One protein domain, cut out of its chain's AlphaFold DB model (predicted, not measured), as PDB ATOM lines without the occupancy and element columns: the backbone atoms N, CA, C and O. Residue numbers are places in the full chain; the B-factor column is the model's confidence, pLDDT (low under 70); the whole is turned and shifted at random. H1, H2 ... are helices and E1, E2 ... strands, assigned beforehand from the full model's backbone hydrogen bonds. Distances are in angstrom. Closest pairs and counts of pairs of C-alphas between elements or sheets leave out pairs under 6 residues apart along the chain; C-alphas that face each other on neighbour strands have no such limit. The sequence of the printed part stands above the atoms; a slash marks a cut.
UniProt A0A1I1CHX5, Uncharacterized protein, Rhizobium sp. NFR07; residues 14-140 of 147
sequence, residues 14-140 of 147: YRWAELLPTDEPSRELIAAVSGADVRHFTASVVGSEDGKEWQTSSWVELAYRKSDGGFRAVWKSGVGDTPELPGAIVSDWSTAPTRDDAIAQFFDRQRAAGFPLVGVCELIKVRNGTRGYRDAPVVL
ATOM      1  N   TYR A  14       4.460 -47.609 -35.097       82.00
ATOM      2  CA  TYR A  14       4.827 -46.349 -35.744       82.00
ATOM      3  C   TYR A  14       3.665 -45.372 -35.728       82.00
ATOM      4  O   TYR A  14       2.522 -45.740 -36.003       82.00
ATOM      5  N   ARG A  15       3.982 -44.110 -35.459       84.31
ATOM      6  CA  ARG A  15       3.049 -42.984 -35.533       84.31
ATOM      7  C   ARG A  15       3.754 -41.776 -36.133       84.31
ATOM      8  O   ARG A  15       4.975 -41.675 -36.053       84.31
ATOM      9  N   TRP A  16       3.002 -40.849 -36.712       86.88
ATOM     10  CA  TRP A  16       3.546 -39.524 -36.988       86.88
ATOM     11  C   TRP A  16       3.571 -38.695 -35.695       86.88
ATOM     12  O   TRP A  16       2.805 -38.932 -34.753       86.88
ATOM     13  N   ALA A  17       4.516 -37.769 -35.623       89.38
ATOM     14  CA  ALA A  17       4.560 -36.729 -34.609       89.38
ATOM     15  C   ALA A  17       3.518 -35.637 -34.913       89.38
ATOM     16  O   ALA A  17       2.713 -35.759 -35.831       89.38
ATOM     17  N   GLU A  18       3.530 -34.556 -34.141       90.69
ATOM     18  CA  GLU A  18       2.680 -33.402 -34.420       90.69
ATOM     19  C   GLU A  18       2.970 -32.811 -35.811       90.69
ATOM     20  O   GLU A  18       4.126 -32.649 -36.204       90.69
ATOM     21  N   LEU A  19       1.906 -32.473 -36.546       91.56
ATOM     22  CA  LEU A  19       1.997 -31.770 -37.821       91.56
ATOM     23  C   LEU A  19       2.300 -30.288 -37.616       91.56
ATOM     24  O   LEU A  19       1.421 -29.490 -37.268       91.56
ATOM     25  N   LEU A  20       3.527 -29.907 -37.943       95.38
ATOM     26  CA  LEU A  20       4.004 -28.536 -37.834       95.38
ATOM     27  C   LEU A  20       3.994 -27.853 -39.205       95.38
ATOM     28  O   LEU A  20       4.286 -28.509 -40.204       95.38
ATOM     29  N   PRO A  21       3.658 -26.553 -39.298       96.81
ATOM     30  CA  PRO A  21       3.854 -25.790 -40.528       96.81
ATOM     31  C   PRO A  21       5.310 -25.867 -41.007       96.81
ATOM     32  O   PRO A  21       6.227 -25.878 -40.187       96.81
ATOM     33  N   THR A  22       5.522 -25.888 -42.322       95.62
ATOM     34  CA  THR A  22       6.862 -25.811 -42.921       95.62
ATOM     35  C   THR A  22       6.878 -24.859 -44.111       95.62
ATOM     36  O   THR A  22       5.944 -24.848 -44.914       95.62
ATOM     37  N   ASP A  23       7.958 -24.093 -44.233       94.94
ATOM     38  CA  ASP A  23       8.257 -23.266 -45.407       94.94
ATOM     39  C   ASP A  23       9.206 -23.981 -46.389       94.94
ATOM     40  O   ASP A  23       9.476 -23.481 -47.480       94.94
ATOM     41  N   GLU A  24       9.668 -25.183 -46.030       94.88
ATOM     42  CA  GLU A  24      10.606 -26.003 -46.802       94.88
ATOM     43  C   GLU A  24       9.999 -27.387 -47.121       94.88
ATOM     44  O   GLU A  24      10.468 -28.407 -46.615       94.88
ATOM     45  N   PRO A  25       8.916 -27.466 -47.920       94.50
ATOM     46  CA  PRO A  25       8.372 -28.750 -48.361       94.50
ATOM     47  C   PRO A  25       9.342 -29.484 -49.297       94.50
ATOM     48  O   PRO A  25      10.129 -28.866 -50.025       94.50
ATOM     49  N   SER A  26       9.247 -30.815 -49.347       94.81
ATOM     50  CA  SER A  26      10.028 -31.617 -50.285       94.81
ATOM     51  C   SER A  26       9.704 -31.281 -51.740       94.81
ATOM     52  O   SER A  26       8.615 -30.821 -52.095       94.81
ATOM     53  N   ARG A  27      10.656 -31.588 -52.627       94.44
ATOM     54  CA  ARG A  27      10.472 -31.442 -54.076       94.44
ATOM     55  C   ARG A  27       9.311 -32.285 -54.591       94.44
ATOM     56  O   ARG A  27       8.641 -31.860 -55.523       94.44
ATOM     57  N   GLU A  28       9.065 -33.450 -54.001       94.81
ATOM     58  CA  GLU A  28       7.949 -34.318 -54.366       94.81
ATOM     59  C   GLU A  28       6.608 -33.701 -53.982       94.81
ATOM     60  O   GLU A  28       5.690 -33.726 -54.800       94.81
ATOM     61  N   LEU A  29       6.497 -33.091 -52.795       94.75
ATOM     62  CA  LEU A  29       5.279 -32.375 -52.422       94.75
ATOM     63  C   LEU A  29       5.066 -31.160 -53.325       94.75
ATOM     64  O   LEU A  29       3.968 -30.999 -53.849       94.75
ATOM     65  N   ILE A  30       6.116 -30.369 -53.578       93.81
ATOM     66  CA  ILE A  30       6.067 -29.227 -54.506       93.81
ATOM     67  C   ILE A  30       5.629 -29.680 -55.901       93.81
ATOM     68  O   ILE A  30       4.760 -29.062 -56.499       93.81
ATOM     69  N   ALA A  31       6.191 -30.767 -56.432       92.94
ATOM     70  CA  ALA A  31       5.809 -31.284 -57.745       92.94
ATOM     71  C   ALA A  31       4.368 -31.821 -57.765       92.94
ATOM     72  O   ALA A  31       3.698 -31.776 -58.797       92.94
ATOM     73  N   ALA A  32       3.882 -32.325 -56.630       91.56
ATOM     74  CA  ALA A  32       2.533 -32.849 -56.479       91.56
ATOM     75  C   ALA A  32       1.468 -31.754 -56.307       91.56
ATOM     76  O   ALA A  32       0.273 -32.038 -56.448       91.56
ATOM     77  N   VAL A  33       1.848 -30.514 -56.004       91.06
ATOM     78  CA  VAL A  33       0.896 -29.427 -55.754       91.06
ATOM     79  C   VAL A  33       1.159 -28.237 -56.661       91.06
ATOM     80  O   VAL A  33       2.278 -27.795 -56.860       91.06
ATOM     81  N   SER A  34       0.090 -27.684 -57.221       77.94
ATOM     82  CA  SER A  34       0.156 -26.494 -58.064       77.94
ATOM     83  C   SER A  34      -0.672 -25.376 -57.445       77.94
ATOM     84  O   SER A  34      -1.838 -25.599 -57.108       77.94
ATOM     85  N   GLY A  35      -0.109 -24.171 -57.367       70.44
ATOM     86  CA  GLY A  35      -0.840 -22.949 -57.022       70.44
ATOM     87  C   GLY A  35      -0.269 -22.189 -55.825       70.44
ATOM     88  O   GLY A  35       0.405 -22.749 -54.970       70.44
ATOM     89  N   ALA A  36      -0.564 -20.887 -55.771       68.75
ATOM     90  CA  ALA A  36      -0.035 -19.959 -54.768       68.75
ATOM     91  C   ALA A  36      -0.755 -20.010 -53.402       68.75
ATOM     92  O   ALA A  36      -0.346 -19.316 -52.478       68.75
ATOM     93  N   ASP A  37      -1.823 -20.805 -53.263       89.56
ATOM     94  CA  ASP A  37      -2.671 -20.836 -52.058       89.56
ATOM     95  C   ASP A  37      -2.621 -22.182 -51.318       89.56
ATOM     96  O   ASP A  37      -3.635 -22.736 -50.878       89.56
ATOM     97  N   VAL A  38      -1.409 -22.728 -51.220       94.00
ATOM     98  CA  VAL A  38      -1.121 -23.983 -50.525       94.00
ATOM     99  C   VAL A  38      -0.343 -23.696 -49.245       94.00
ATOM    100  O   VAL A  38       0.637 -22.955 -49.251       94.00
ATOM    101  N   ARG A  39      -0.789 -24.280 -48.130       95.12
ATOM    102  CA  ARG A  39      -0.027 -24.339 -46.873       95.12
ATOM    103  C   ARG A  39       0.620 -25.706 -46.740       95.12
ATOM    104  O   ARG A  39      -0.051 -26.703 -47.000       95.12
ATOM    105  N   HIS A  40       1.867 -25.746 -46.290       96.19
ATOM    106  CA  HIS A  40       2.602 -26.990 -46.103       96.19
ATOM    107  C   HIS A  40       2.807 -27.292 -44.622       96.19
ATOM    108  O   HIS A  40       2.966 -26.392 -43.794       96.19
ATOM    109  N   PHE A  41       2.801 -28.579 -44.304       96.38
ATOM    110  CA  PHE A  41       3.047 -29.119 -42.980       96.38
ATOM    111  C   PHE A  41       3.975 -30.324 -43.088       96.38
ATOM    112  O   PHE A  41       4.013 -30.981 -44.127       96.38
ATOM    113  N   THR A  42       4.689 -30.631 -42.014       96.56
ATOM    114  CA  THR A  42       5.561 -31.801 -41.908       96.56
ATOM    115  C   THR A  42       5.449 -32.431 -40.525       96.56
ATOM    116  O   THR A  42       5.171 -31.743 -39.541       96.56
ATOM    117  N   ALA A  43       5.645 -33.741 -40.457       93.88
ATOM    118  CA  ALA A  43       5.725 -34.502 -39.221       93.88
ATOM    119  C   ALA A  43       6.683 -35.683 -39.391       93.88
ATOM    120  O   ALA A  43       6.534 -36.492 -40.309       93.88
ATOM    121  N   SER A  44       7.633 -35.837 -38.470       92.88
ATOM    122  CA  SER A  44       8.475 -37.035 -38.411       92.88
ATOM    123  C   SER A  44       7.638 -38.274 -38.108       92.88
ATOM    124  O   SER A  44       6.675 -38.209 -37.343       92.88
ATOM    125  N   VAL A  45       8.033 -39.425 -38.647       90.69
ATOM    126  CA  VAL A  45       7.523 -40.718 -38.184       90.69
ATOM    127  C   VAL A  45       8.410 -41.189 -37.033       90.69
ATOM    128  O   VAL A  45       9.638 -41.209 -37.144       90.69
ATOM    129  N   VAL A  46       7.792 -41.571 -35.922       88.94
ATOM    130  CA  VAL A  46       8.468 -42.066 -34.721       88.94
ATOM    131  C   VAL A  46       8.076 -43.514 -34.465       88.94
ATOM    132  O   VAL A  46       6.923 -43.905 -34.678       88.94
ATOM    133  N   GLY A  47       9.051 -44.315 -34.045       87.38
ATOM    134  CA  GLY A  47       8.837 -45.685 -33.594       87.38
ATOM    135  C   GLY A  47       8.716 -45.742 -32.079       87.38
ATOM    136  O   GLY A  47       9.345 -44.943 -31.382       87.38
ATOM    137  N   SER A  48       7.922 -46.678 -31.568       86.00
ATOM    138  CA  SER A  48       7.826 -46.945 -30.137       86.00
ATOM    139  C   SER A  48       7.699 -48.434 -29.814       86.00
ATOM    140  O   SER A  48       7.019 -49.181 -30.511       86.00
ATOM    141  N   GLU A  49       8.362 -48.875 -28.746       85.94
ATOM    142  CA  GLU A  49       8.314 -50.245 -28.211       85.94
ATOM    143  C   GLU A  49       8.584 -50.183 -26.702       85.94
ATOM    144  O   GLU A  49       9.520 -49.511 -26.268       85.94
ATOM    145  N   ASP A  50       7.759 -50.848 -25.888       85.75
ATOM    146  CA  ASP A  50       7.933 -50.925 -24.426       85.75
ATOM    147  C   ASP A  50       8.169 -49.563 -23.736       85.75
ATOM    148  O   ASP A  50       8.992 -49.421 -22.830       85.75
ATOM    149  N   GLY A  51       7.453 -48.527 -24.190       82.31
ATOM    150  CA  GLY A  51       7.559 -47.164 -23.658       82.31
ATOM    151  C   GLY A  51       8.828 -46.407 -24.064       82.31
ATOM    152  O   GLY A  51       9.033 -45.282 -23.610       82.31
ATOM    153  N   LYS A  52       9.679 -46.985 -24.917       87.44
ATOM    154  CA  LYS A  52      10.813 -46.296 -25.539       87.44
ATOM    155  C   LYS A  52      10.403 -45.790 -26.906       87.44
ATOM    156  O   LYS A  52       9.821 -46.539 -27.683       87.44
ATOM    157  N   GLU A  53      10.758 -44.549 -27.206       88.81
ATOM    158  CA  GLU A  53      10.555 -43.954 -28.523       88.81
ATOM    159  C   GLU A  53      11.895 -43.721 -29.220       88.81
ATOM    160  O   GLU A  53      12.902 -43.417 -28.574       88.81
ATOM    161  N   TRP A  54      11.904 -43.842 -30.544       89.50
ATOM    162  CA  TRP A  54      13.047 -43.482 -31.374       89.50
ATOM    163  C   TRP A  54      12.606 -42.735 -32.627       89.50
ATOM    164  O   TRP A  54      11.505 -42.915 -33.154       89.50
ATOM    165  N   GLN A  55      13.506 -41.884 -33.112       90.44
ATOM    166  CA  GLN A  55      13.331 -41.202 -34.384       90.44
ATOM    167  C   GLN A  55      13.596 -42.179 -35.525       90.44
ATOM    168  O   GLN A  55      14.525 -42.987 -35.462       90.44
ATOM    169  N   THR A  56      12.775 -42.098 -36.564       91.50
ATOM    170  CA  THR A  56      12.999 -42.832 -37.808       91.50
ATOM    171  C   THR A  56      13.566 -41.875 -38.850       91.50
ATOM    172  O   THR A  56      13.541 -40.658 -38.668       91.50
ATOM    173  N   SER A  57      14.077 -42.415 -39.950       92.06
ATOM    174  CA  SER A  57      14.469 -41.591 -41.099       92.06
ATOM    175  C   SER A  57      13.252 -41.093 -41.885       92.06
ATOM    176  O   SER A  57      13.389 -40.180 -42.689       92.06
ATOM    177  N   SER A  58      12.067 -41.671 -41.658       92.31
ATOM    178  CA  SER A  58      10.853 -41.347 -42.400       92.31
ATOM    179  C   SER A  58      10.135 -40.113 -41.848       92.31
ATOM    180  O   SER A  58      10.104 -39.870 -40.639       92.31
ATOM    181  N   TRP A  59       9.445 -39.386 -42.722       94.25
ATOM    182  CA  TRP A  59       8.523 -38.309 -42.352       94.25
ATOM    183  C   TRP A  59       7.335 -38.251 -43.314       94.25
ATOM    184  O   TRP A  59       7.330 -38.886 -44.370       94.25
ATOM    185  N   VAL A  60       6.301 -37.509 -42.933       93.94
ATOM    186  CA  VAL A  60       5.154 -37.188 -43.781       93.94
ATOM    187  C   VAL A  60       5.059 -35.683 -43.941       93.94
ATOM    188  O   VAL A  60       5.268 -34.926 -42.999       93.94
ATOM    189  N   GLU A  61       4.719 -35.252 -45.142       95.94
ATOM    190  CA  GLU A  61       4.408 -33.874 -45.462       95.94
ATOM    191  C   GLU A  61       2.970 -33.784 -45.953       95.94
ATOM    192  O   GLU A  61       2.439 -34.713 -46.566       95.94
ATOM    193  N   LEU A  62       2.332 -32.653 -45.686       96.12
ATOM    194  CA  LEU A  62       0.952 -32.404 -46.053       96.12
ATOM    195  C   LEU A  62       0.829 -31.021 -46.674       96.12
ATOM    196  O   LEU A  62       1.221 -30.022 -46.082       96.12
ATOM    197  N   ALA A  63       0.224 -30.958 -47.847       96.62
ATOM    198  CA  ALA A  63      -0.266 -29.736 -48.447       96.62
ATOM    199  C   ALA A  63      -1.762 -29.581 -48.182       96.62
ATOM    200  O   ALA A  63      -2.534 -30.524 -48.347       96.62
ATOM    201  N   TYR A  64      -2.168 -28.367 -47.833       96.06
ATOM    202  CA  TYR A  64      -3.559 -27.948 -47.739       96.06
ATOM    203  C   TYR A  64      -3.827 -26.829 -48.736       96.06
ATOM    204  O   TYR A  64      -3.200 -25.768 -48.657       96.06
ATOM    205  N   ARG A  65      -4.770 -27.048 -49.649       94.69
ATOM    206  CA  ARG A  65      -5.199 -26.057 -50.636       94.69
ATOM    207  C   ARG A  65      -6.434 -25.329 -50.118       94.69
ATOM    208  O   ARG A  65      -7.486 -25.937 -49.940       94.69
ATOM    209  N   LYS A  66      -6.332 -24.016 -49.887       91.69
ATOM    210  CA  LYS A  66      -7.445 -23.269 -49.271       91.69
ATOM    211  C   LYS A  66      -8.647 -23.092 -50.197       91.69
ATOM    212  O   LYS A  66      -9.763 -22.988 -49.703       91.69
ATOM    213  N   SER A  67      -8.431 -23.054 -51.513       90.38
ATOM    214  CA  SER A  67      -9.488 -22.762 -52.490       90.38
ATOM    215  C   SER A  67     -10.627 -23.782 -52.488       90.38
ATOM    216  O   SER A  67     -11.763 -23.420 -52.769       90.38
ATOM    217  N   ASP A  68     -10.327 -25.048 -52.196       90.38
ATOM    218  CA  ASP A  68     -11.304 -26.144 -52.177       90.38
ATOM    219  C   ASP A  68     -11.225 -27.015 -50.916       90.38
ATOM    220  O   ASP A  68     -11.934 -28.013 -50.807       90.38
ATOM    221  N   GLY A  69     -10.369 -26.648 -49.962       92.38
ATOM    222  CA  GLY A  69     -10.179 -27.394 -48.726       92.38
ATOM    223  C   GLY A  69      -9.493 -28.751 -48.909       92.38
ATOM    224  O   GLY A  69      -9.551 -29.572 -47.997       92.38
ATOM    225  N   GLY A  70      -8.869 -29.008 -50.060       94.50
ATOM    226  CA  GLY A  70      -8.225 -30.283 -50.352       94.50
ATOM    227  C   GLY A  70      -6.913 -30.487 -49.593       94.50
ATOM    228  O   GLY A  70      -6.147 -29.548 -49.364       94.50
ATOM    229  N   PHE A  71      -6.615 -31.745 -49.279       96.25
ATOM    230  CA  PHE A  71      -5.352 -32.187 -48.694       96.25
ATOM    231  C   PHE A  71      -4.585 -33.098 -49.644       96.25
ATOM    232  O   PHE A  71      -5.173 -33.970 -50.281       96.25
ATOM    233  N   ARG A  72      -3.264 -32.951 -49.701       95.44
ATOM    234  CA  ARG A  72      -2.377 -33.881 -50.403       95.44
ATOM    235  C   ARG A  72      -1.207 -34.239 -49.506       95.44
ATOM    236  O   ARG A  72      -0.550 -33.347 -48.990       95.44
ATOM    237  N   ALA A  73      -0.962 -35.526 -49.313       94.81
ATOM    238  CA  ALA A  73       0.104 -36.029 -48.464       94.81
ATOM    239  C   ALA A  73       1.252 -36.591 -49.304       94.81
ATOM    240  O   ALA A  73       1.037 -37.147 -50.386       94.81
ATOM    241  N   VAL A  74       2.464 -36.491 -48.775       94.62
ATOM    242  CA  VAL A  74       3.634 -37.225 -49.251       94.62
ATOM    243  C   VAL A  74       4.275 -37.895 -48.054       94.62
ATOM    244  O   VAL A  74       4.629 -37.227 -47.092       94.62
ATOM    245  N   TRP A  75       4.449 -39.208 -48.104       93.88
ATOM    246  CA  TRP A  75       5.342 -39.894 -47.178       93.88
ATOM    247  C   TRP A  75       6.720 -40.027 -47.809       93.88
ATOM    248  O   TRP A  75       6.845 -40.283 -49.008       93.88
ATOM    249  N   LYS A  76       7.747 -39.848 -46.989       93.62
ATOM    250  CA  LYS A  76       9.157 -39.913 -47.350       93.62
ATOM    251  C   LYS A  76       9.809 -40.983 -46.491       93.62
ATOM    252  O   LYS A  76       9.649 -40.976 -45.272       93.62
ATOM    253  N   SER A  77      10.571 -41.874 -47.115       90.81
ATOM    254  CA  SER A  77      11.301 -42.929 -46.401       90.81
ATOM    255  C   SER A  77      12.562 -42.411 -45.696       90.81
ATOM    256  O   SER A  77      13.110 -43.075 -44.821       90.81
ATOM    257  N   GLY A  78      13.056 -41.245 -46.127       91.25
ATOM    258  CA  GLY A  78      14.354 -40.689 -45.740       91.25
ATOM    259  C   GLY A  78      15.564 -41.373 -46.358       91.25
ATOM    260  O   GLY A  78      16.698 -41.004 -46.058       91.25
ATOM    261  N   VAL A  79      15.336 -42.326 -47.253       88.75
ATOM    262  CA  VAL A  79      16.373 -42.994 -48.035       88.75
ATOM    263  C   VAL A  79      16.028 -42.906 -49.523       88.75
ATOM    264  O   VAL A  79      14.912 -42.550 -49.901       88.75
ATOM    265  N   GLY A  80      17.007 -43.176 -50.389       88.69
ATOM    266  CA  GLY A  80      16.748 -43.275 -51.827       88.69
ATOM    267  C   GLY A  80      15.840 -44.461 -52.164       88.69
ATOM    268  O   GLY A  80      15.575 -45.309 -51.313       88.69
ATOM    269  N   ASP A  81      15.394 -44.539 -53.418       89.00
ATOM    270  CA  ASP A  81      14.624 -45.687 -53.896       89.00
ATOM    271  C   ASP A  81      15.399 -46.997 -53.688       89.00
ATOM    272  O   ASP A  81      16.576 -47.120 -54.043       89.00
ATOM    273  N   THR A  82      14.713 -47.993 -53.135       84.94
ATOM    274  CA  THR A  82      15.221 -49.355 -52.955       84.94
ATOM    275  C   THR A  82      14.270 -50.354 -53.614       84.94
ATOM    276  O   THR A  82      13.105 -50.025 -53.848       84.94
ATOM    277  N   PRO A  83      14.719 -51.587 -53.911       83.44
ATOM    278  CA  PRO A  83      13.831 -52.631 -54.423       83.44
ATOM    279  C   PRO A  83      12.621 -52.926 -53.523       83.44
ATOM    280  O   PRO A  83      11.588 -53.358 -54.026       83.44
ATOM    281  N   GLU A  84      12.749 -52.728 -52.210       81.94
ATOM    282  CA  GLU A  84      11.698 -52.993 -51.222       81.94
ATOM    283  C   GLU A  84      10.779 -51.801 -50.966       81.94
ATOM    284  O   GLU A  84       9.633 -51.987 -50.558       81.94
ATOM    285  N   LEU A  85      11.294 -50.583 -51.130       83.94
ATOM    286  CA  LEU A  85      10.645 -49.379 -50.635       83.94
ATOM    287  C   LEU A  85      11.015 -48.173 -51.509       83.94
ATOM    288  O   LEU A  85      12.210 -47.888 -51.664       83.94
ATOM    289  N   PRO A  86      10.027 -47.438 -52.048       88.62
ATOM    290  CA  PRO A  86      10.297 -46.184 -52.738       88.62
ATOM    291  C   PRO A  86      10.781 -45.109 -51.753       88.62
ATOM    292  O   PRO A  86      10.479 -45.141 -50.557       88.62
ATOM    293  N   GLY A  87      11.499 -44.116 -52.266       90.94
ATOM    294  CA  GLY A  87      11.955 -42.947 -51.517       90.94
ATOM    295  C   GLY A  87      10.811 -42.018 -51.100       90.94
ATOM    296  O   GLY A  87      10.908 -41.304 -50.097       90.94
ATOM    297  N   ALA A  88       9.718 -42.025 -51.865       92.88
ATOM    298  CA  ALA A  88       8.526 -41.235 -51.596       92.88
ATOM    299  C   ALA A  88       7.252 -41.920 -52.105       92.88
ATOM    300  O   ALA A  88       7.269 -42.616 -53.121       92.88
ATOM    301  N   ILE A  89       6.131 -41.654 -51.437       92.44
ATOM    302  CA  ILE A  89       4.791 -42.025 -51.895       92.44
ATOM    303  C   ILE A  89       3.901 -40.793 -51.802       92.44
ATOM    304  O   ILE A  89       3.768 -40.195 -50.736       92.44
ATOM    305  N   VAL A  90       3.278 -40.428 -52.919       92.69
ATOM    306  CA  VAL A  90       2.408 -39.255 -53.038       92.69
ATOM    307  C   VAL A  90       0.951 -39.706 -53.043       92.69
ATOM    308  O   VAL A  90       0.587 -40.631 -53.767       92.69
ATOM    309  N   SER A  91       0.101 -39.047 -52.262       92.19
ATOM    310  CA  SER A  91      -1.339 -39.295 -52.268       92.19
ATOM    311  C   SER A  91      -2.038 -38.588 -53.431       92.19
ATOM    312  O   SER A  91      -1.564 -37.576 -53.955       92.19
ATOM    313  N   ASP A  92      -3.238 -39.050 -53.770       91.69
ATOM    314  CA  ASP A  92      -4.223 -38.198 -54.438       91.69
ATOM    315  C   ASP A  92      -4.748 -37.119 -53.486       91.69
ATOM    316  O   ASP A  92      -4.587 -37.219 -52.262       91.69
ATOM    317  N   TRP A  93      -5.409 -36.105 -54.044       92.50
ATOM    318  CA  TRP A  93      -6.143 -35.126 -53.248       92.50
ATOM    319  C   TRP A  93      -7.246 -35.817 -52.434       92.50
ATOM    320  O   TRP A  93      -8.000 -36.640 -52.950       92.50
ATOM    321  N   SER A  94      -7.328 -35.481 -51.151       92.69
ATOM    322  CA  SER A  94      -8.365 -35.909 -50.220       92.69
ATOM    323  C   SER A  94      -9.222 -34.713 -49.815       92.69
ATOM    324  O   SER A  94      -8.719 -33.603 -49.656       92.69
ATOM    325  N   THR A  95     -10.514 -34.957 -49.613       93.31
ATOM    326  CA  THR A  95     -11.469 -34.011 -49.019       93.31
ATOM    327  C   THR A  95     -11.740 -34.352 -47.552       93.31
ATOM    328  O   THR A  95     -12.854 -34.160 -47.063       93.31
ATOM    329  N   ALA A  96     -10.765 -34.954 -46.864       94.00
ATOM    330  CA  ALA A  96     -10.862 -35.247 -45.442       94.00
ATOM    331  C   ALA A  96     -11.194 -33.977 -44.640       94.00
ATOM    332  O   ALA A  96     -10.763 -32.886 -45.016       94.00
ATOM    333  N   PRO A  97     -11.945 -34.093 -43.535       93.31
ATOM    334  CA  PRO A  97     -12.396 -32.923 -42.790       93.31
ATOM    335  C   PRO A  97     -11.261 -32.229 -42.025       93.31
ATOM    336  O   PRO A  97     -11.344 -31.027 -41.770       93.31
ATOM    337  N   THR A  98     -10.193 -32.952 -41.675       92.62
ATOM    338  CA  THR A  98      -9.032 -32.399 -40.967       92.62
ATOM    339  C   THR A  98      -7.703 -32.860 -41.567       92.62
ATOM    340  O   THR A  98      -7.641 -33.796 -42.366       92.62
ATOM    341  N   ARG A  99      -6.615 -32.195 -41.149       92.12
ATOM    342  CA  ARG A  99      -5.237 -32.557 -41.518       92.12
ATOM    343  C   ARG A  99      -4.872 -33.968 -41.049       92.12
ATOM    344  O   ARG A  99      -4.285 -34.723 -41.818       92.12
ATOM    345  N   ASP A 100      -5.246 -34.314 -39.820       89.31
ATOM    346  CA  ASP A 100      -4.955 -35.628 -39.244       89.31
ATOM    347  C   ASP A 100      -5.775 -36.722 -39.933       89.31
ATOM    348  O   ASP A 100      -5.223 -37.767 -40.276       89.31
ATOM    349  N   ASP A 101      -7.044 -36.450 -40.255       91.81
ATOM    350  CA  ASP A 101      -7.879 -37.380 -41.025       91.81
ATOM    351  C   ASP A 101      -7.322 -37.612 -42.434       91.81
ATOM    352  O   ASP A 101      -7.350 -38.734 -42.940       91.81
ATOM    353  N   ALA A 102      -6.787 -36.572 -43.083       92.62
ATOM    354  CA  ALA A 102      -6.174 -36.701 -44.404       92.62
ATOM    355  C   ALA A 102      -4.956 -37.633 -44.382       92.62
ATOM    356  O   ALA A 102      -4.786 -38.461 -45.284       92.62
ATOM    357  N   ILE A 103      -4.121 -37.513 -43.348       89.19
ATOM    358  CA  ILE A 103      -2.945 -38.361 -43.149       89.19
ATOM    359  C   ILE A 103      -3.354 -39.787 -42.773       89.19
ATOM    360  O   ILE A 103      -2.836 -40.736 -43.363       89.19
ATOM    361  N   ALA A 104      -4.321 -39.955 -41.871       87.31
ATOM    362  CA  ALA A 104      -4.860 -41.266 -41.521       87.31
ATOM    363  C   ALA A 104      -5.404 -41.994 -42.763       87.31
ATOM    364  O   ALA A 104      -4.968 -43.102 -43.068       87.31
ATOM    365  N   GLN A 105      -6.237 -41.328 -43.572       89.50
ATOM    366  CA  GLN A 105      -6.749 -41.877 -44.835       89.50
ATOM    367  C   GLN A 105      -5.649 -42.196 -45.851       89.50
ATOM    368  O   GLN A 105      -5.776 -43.136 -46.639       89.50
ATOM    369  N   PHE A 106      -4.594 -41.380 -45.919       89.19
ATOM    370  CA  PHE A 106      -3.440 -41.693 -46.755       89.19
ATOM    371  C   PHE A 106      -2.830 -43.027 -46.322       89.19
ATOM    372  O   PHE A 106      -2.652 -43.916 -47.154       89.19
ATOM    373  N   PHE A 107      -2.585 -43.198 -45.029       84.31
ATOM    374  CA  PHE A 107      -1.948 -44.393 -44.502       84.31
ATOM    375  C   PHE A 107      -2.824 -45.644 -44.537       84.31
ATOM    376  O   PHE A 107      -2.305 -46.722 -44.832       84.31
ATOM    377  N   ASP A 108      -4.132 -45.514 -44.341       85.50
ATOM    378  CA  ASP A 108      -5.079 -46.616 -44.529       85.50
ATOM    379  C   ASP A 108      -5.065 -47.117 -45.976       85.50
ATOM    380  O   ASP A 108      -5.038 -48.325 -46.221       85.50
ATOM    381  N   ARG A 109      -4.991 -46.199 -46.950       85.44
ATOM    382  CA  ARG A 109      -4.850 -46.555 -48.371       85.44
ATOM    383  C   ARG A 109      -3.529 -47.260 -48.658       85.44
ATOM    384  O   ARG A 109      -3.534 -48.263 -49.366       85.44
ATOM    385  N   GLN A 110      -2.419 -46.779 -48.099       81.81
ATOM    386  CA  GLN A 110      -1.123 -47.439 -48.291       81.81
ATOM    387  C   GLN A 110      -1.101 -48.834 -47.657       81.81
ATOM    388  O   GLN A 110      -0.661 -49.791 -48.290       81.81
ATOM    389  N   ARG A 111      -1.681 -48.992 -46.460       78.62
ATOM    390  CA  ARG A 111      -1.869 -50.304 -45.826       78.62
ATOM    391  C   ARG A 111      -2.700 -51.238 -46.708       78.62
ATOM    392  O   ARG A 111      -2.280 -52.370 -46.930       78.62
ATOM    393  N   ALA A 112      -3.826 -50.768 -47.244       82.31
ATOM    394  CA  ALA A 112      -4.666 -51.553 -48.152       82.31
ATOM    395  C   ALA A 112      -3.940 -51.945 -49.455       82.31
ATOM    396  O   ALA A 112      -4.223 -52.998 -50.021       82.31
ATOM    397  N   ALA A 113      -2.979 -51.132 -49.904       77.81
ATOM    398  CA  ALA A 113      -2.134 -51.402 -51.066       77.81
ATOM    399  C   ALA A 113      -0.914 -52.298 -50.767       77.81
ATOM    400  O   ALA A 113      -0.129 -52.573 -51.673       77.81
ATOM    401  N   GLY A 114      -0.733 -52.756 -49.523       73.12
ATOM    402  CA  GLY A 114       0.415 -53.579 -49.126       73.12
ATOM    403  C   GLY A 114       1.689 -52.786 -48.810       73.12
ATOM    404  O   GLY A 114       2.754 -53.387 -48.688       73.12
ATOM    405  N   PHE A 115       1.581 -51.468 -48.621       69.44
ATOM    406  CA  PHE A 115       2.655 -50.563 -48.191       69.44
ATOM    407  C   PHE A 115       2.311 -49.918 -46.840       69.44
ATOM    408  O   PHE A 115       2.053 -48.717 -46.772       69.44
ATOM    409  N   PRO A 116       2.218 -50.664 -45.730       61.12
ATOM    410  CA  PRO A 116       1.807 -50.048 -44.478       61.12
ATOM    411  C   PRO A 116       2.862 -49.029 -44.034       61.12
ATOM    412  O   PRO A 116       4.045 -49.235 -44.256       61.12
ATOM    413  N   LEU A 117       2.428 -47.937 -43.411       61.78
ATOM    414  CA  LEU A 117       3.264 -46.960 -42.704       61.78
ATOM    415  C   LEU A 117       4.601 -47.515 -42.195       61.78
ATOM    416  O   LEU A 117       4.626 -48.323 -41.268       61.78
ATOM    417  N   VAL A 118       5.699 -47.037 -42.779       67.88
ATOM    418  CA  VAL A 118       7.051 -47.500 -42.479       67.88
ATOM    419  C   VAL A 118       7.858 -46.366 -41.857       67.88
ATOM    420  O   VAL A 118       8.151 -45.356 -42.499       67.88
ATOM    421  N   GLY A 119       8.280 -46.556 -40.613       78.56
ATOM    422  CA  GLY A 119       9.455 -45.872 -40.097       78.56
ATOM    423  C   GLY A 119      10.716 -46.614 -40.529       78.56
ATOM    424  O   GLY A 119      10.958 -47.718 -40.038       78.56
ATOM    425  N   VAL A 120      11.530 -46.035 -41.416       85.44
ATOM    426  CA  VAL A 120      12.847 -46.604 -41.739       85.44
ATOM    427  C   VAL A 120      13.758 -46.369 -40.540       85.44
ATOM    428  O   VAL A 120      14.099 -45.229 -40.219       85.44
ATOM    429  N   CYS A 121      14.104 -47.443 -39.836       85.19
ATOM    430  CA  CYS A 121      14.881 -47.355 -38.599       85.19
ATOM    431  C   CYS A 121      16.385 -47.330 -38.881       85.19
ATOM    432  O   CYS A 121      17.121 -46.579 -38.252       85.19
ATOM    433  N   GLU A 122      16.827 -48.130 -39.850       84.31
ATOM    434  CA  GLU A 122      18.221 -48.215 -40.278       84.31
ATOM    435  C   GLU A 122      18.320 -48.756 -41.714       84.31
ATOM    436  O   GLU A 122      17.339 -49.245 -42.287       84.31
ATOM    437  N   LEU A 123      19.522 -48.679 -42.284       85.81
ATOM    438  CA  LEU A 123      19.895 -49.349 -43.527       85.81
ATOM    439  C   LEU A 123      20.872 -50.479 -43.210       85.81
ATOM    440  O   LEU A 123      21.899 -50.252 -42.570       85.81
ATOM    441  N   ILE A 124      20.586 -51.678 -43.709       88.88
ATOM    442  CA  ILE A 124      21.479 -52.834 -43.578       88.88
ATOM    443  C   ILE A 124      22.062 -53.231 -44.929       88.88
ATOM    444  O   ILE A 124      21.411 -53.125 -45.968       88.88
ATOM    445  N   LYS A 125      23.290 -53.755 -44.918       91.06
ATOM    446  CA  LYS A 125      23.907 -54.331 -46.116       91.06
ATOM    447  C   LYS A 125      23.355 -55.733 -46.361       91.06
ATOM    448  O   LYS A 125      23.631 -56.656 -45.598       91.06
ATOM    449  N   VAL A 126      22.637 -55.911 -47.465       89.44
ATOM    450  CA  VAL A 126      22.136 -57.213 -47.925       89.44
ATOM    451  C   VAL A 126      22.827 -57.640 -49.209       89.44
ATOM    452  O   VAL A 126      23.283 -56.820 -50.009       89.44
ATOM    453  N   ARG A 127      22.914 -58.953 -49.420       88.06
ATOM    454  CA  ARG A 127      23.507 -59.519 -50.633       88.06
ATOM    455  C   ARG A 127      22.604 -59.240 -51.837       88.06
ATOM    456  O   ARG A 127      21.415 -59.541 -51.794       88.06
ATOM    457  N   ASN A 128      23.170 -58.715 -52.923       87.19
ATOM    458  CA  ASN A 128      22.422 -58.391 -54.140       87.19
ATOM    459  C   ASN A 128      22.633 -59.462 -55.226       87.19
ATOM    460  O   ASN A 128      23.430 -59.310 -56.154       87.19
ATOM    461  N   GLY A 129      21.956 -60.602 -55.075       80.56
ATOM    462  CA  GLY A 129      22.113 -61.739 -55.986       80.56
ATOM    463  C   GLY A 129      23.560 -62.252 -56.047       80.56
ATOM    464  O   GLY A 129      24.220 -62.433 -55.021       80.56
ATOM    465  N   THR A 130      24.068 -62.497 -57.258       78.06
ATOM    466  CA  THR A 130      25.447 -62.968 -57.481       78.06
ATOM    467  C   THR A 130      26.496 -61.853 -57.443       78.06
ATOM    468  O   THR A 130      27.688 -62.157 -57.476       78.06
ATOM    469  N   ARG A 131      26.100 -60.575 -57.350       65.12
ATOM    470  CA  ARG A 131      27.019 -59.428 -57.397       65.12
ATOM    471  C   ARG A 131      26.833 -58.492 -56.200       65.12
ATOM    472  O   ARG A 131      25.910 -57.693 -56.161       65.12
ATOM    473  N   GLY A 132      27.801 -58.524 -55.285       88.06
ATOM    474  CA  GLY A 132      28.010 -57.481 -54.276       88.06
ATOM    475  C   GLY A 132      26.925 -57.349 -53.198       88.06
ATOM    476  O   GLY A 132      26.109 -58.247 -52.976       88.06
ATOM    477  N   TYR A 133      26.967 -56.206 -52.512       90.69
ATOM    478  CA  TYR A 133      26.046 -55.814 -51.445       90.69
ATOM    479  C   TYR A 133      25.316 -54.527 -51.826       90.69
ATOM    480  O   TYR A 133      25.875 -53.680 -52.525       90.69
ATOM    481  N   ARG A 134      24.093 -54.366 -51.328       89.62
ATOM    482  CA  ARG A 134      23.319 -53.122 -51.404       89.62
ATOM    483  C   ARG A 134      22.755 -52.768 -50.037       89.62
ATOM    484  O   ARG A 134      22.685 -53.633 -49.169       89.62
ATOM    485  N   ASP A 135      22.338 -51.522 -49.875       87.50
ATOM    486  CA  ASP A 135      21.546 -51.118 -48.717       87.50
ATOM    487  C   ASP A 135      20.092 -51.584 -48.881       87.50
ATOM    488  O   ASP A 135      19.535 -51.561 -49.985       87.50
ATOM    489  N   ALA A 136      19.502 -52.050 -47.784       85.94
ATOM    490  CA  ALA A 136      18.088 -52.376 -47.668       85.94
ATOM    491  C   ALA A 136      17.512 -51.722 -46.404       85.94
ATOM    492  O   ALA A 136      18.182 -51.725 -45.364       85.94
ATOM    493  N   PRO A 137      16.294 -51.163 -46.475       84.56
ATOM    494  CA  PRO A 137      15.664 -50.510 -45.340       84.56
ATOM    495  C   PRO A 137      15.180 -51.540 -44.322       84.56
ATOM    496  O   PRO A 137      14.561 -52.546 -44.673       84.56
ATOM    497  N   VAL A 138      15.430 -51.262 -43.045       80.56
ATOM    498  CA  VAL A 138      14.859 -52.021 -41.933       80.56
ATOM    499  C   VAL A 138      13.608 -51.322 -41.423       80.56
ATOM    500  O   VAL A 138      13.637 -50.158 -41.012       80.56
ATOM    501  N   VAL A 139      12.517 -52.086 -41.419       75.31
ATOM    502  CA  VAL A 139      11.193 -51.707 -40.923       75.31
ATOM    503  C   VAL A 139      10.826 -52.691 -39.823       75.31
ATOM    504  O   VAL A 139      10.716 -53.889 -40.074       75.31
ATOM    505  N   LEU A 140      10.683 -52.209 -38.594       66.00
ATOM    506  CA  LEU A 140      10.544 -53.055 -37.405       66.00
ATOM    507  C   LEU A 140       9.089 -53.260 -36.952       66.00
ATOM    508  O   LEU A 140       8.856 -53.994 -35.998       66.00
TER     509      LEU A 140
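Overview. This is residues 14 to 140 of the 147 residues of an uncharacterized protein of Rhizobium sp. NFR07 (UniProt A0A1I1CHX5). A curled, twisted antiparallel sheet of five strands has a helix on each face, H2 on one and the short H1 on the other, and a separate two-stranded hairpin, E6 and E7, extends the model at one end. E3 bends sharply, and the hairpin E6 and E7 meets the sheet close to that bend. The 127 printed residues hold, along the chain, E1 H1 E2 E3 E4 E5 H2 E6 E7; the large sheet has the order E1 E2 E3 E4 E5. The class is mixed, helices and strands, and the whole is compact, with a radius of gyration of the C-alphas of 15.6 A and spans of 53 by 35 by 29 A.

Arrangement. In the large sheet, E2, residues 38 to 49, E3, residues 52 to 65, E4, residues 70 to 76, and E5, residues 88 to 90, form a meander, each strand the antiparallel neighbour of the one before. N 43 and O 60 of E2 and E3 are 2.8 A apart, N 61 and O 74 of E3 and E4 2.8 A, and N 75 and O 89 of E4 and E5 2.9 A. E1, residues 14 to 16, is an edge strand beside E2, with N 46 and O 15 at 2.8 A. H1, residues 27 to 32, is on the sheet over E4 at a height of 7.4 A, slantwise at 36 degrees on the local plane; the closest C-alphas are those of Leu 29 and Val 74, 6.0 A. H2, residues 99 to 112, is on the opposite face; its closest C-alphas to E4 are those of Ala 102 and Phe 71, 6.3 A. In H1 and H2 every O i to N i+4 pair is within hydrogen-bond range. E6, residues 120 to 127, and E7, residues 133 to 139, form an antiparallel hairpin, with N 136 and O 124 at 2.8 A. The closest C-alphas of E6 and E3 are those of Cys 121 and Thr 56, 5.0 A; E7 and E3 are apart.

Along the chain. E1 begins at C-alpha 14, (4.827, -46.349, -35.744). E2 measures 35.7 A, and E3 measures 36.0 A and bends by 72 degrees at residue 57. E4 and H2 each measure 20.1 A, E6 19.0 A and E7 18.7 A. E7 ends at C-alpha 139, (11.193, -51.707, -40.923).

Size, cuts and confidence. The C-alphas of Ser 67 and Thr 130 are the two farthest apart, 53.5 A. The printed part has no cut. The link E4 to E5, 11 residues, is long. The mean pLDDT of the printed part is 88.2; residues 36, 115 to 118, 131 and 140 are under 70.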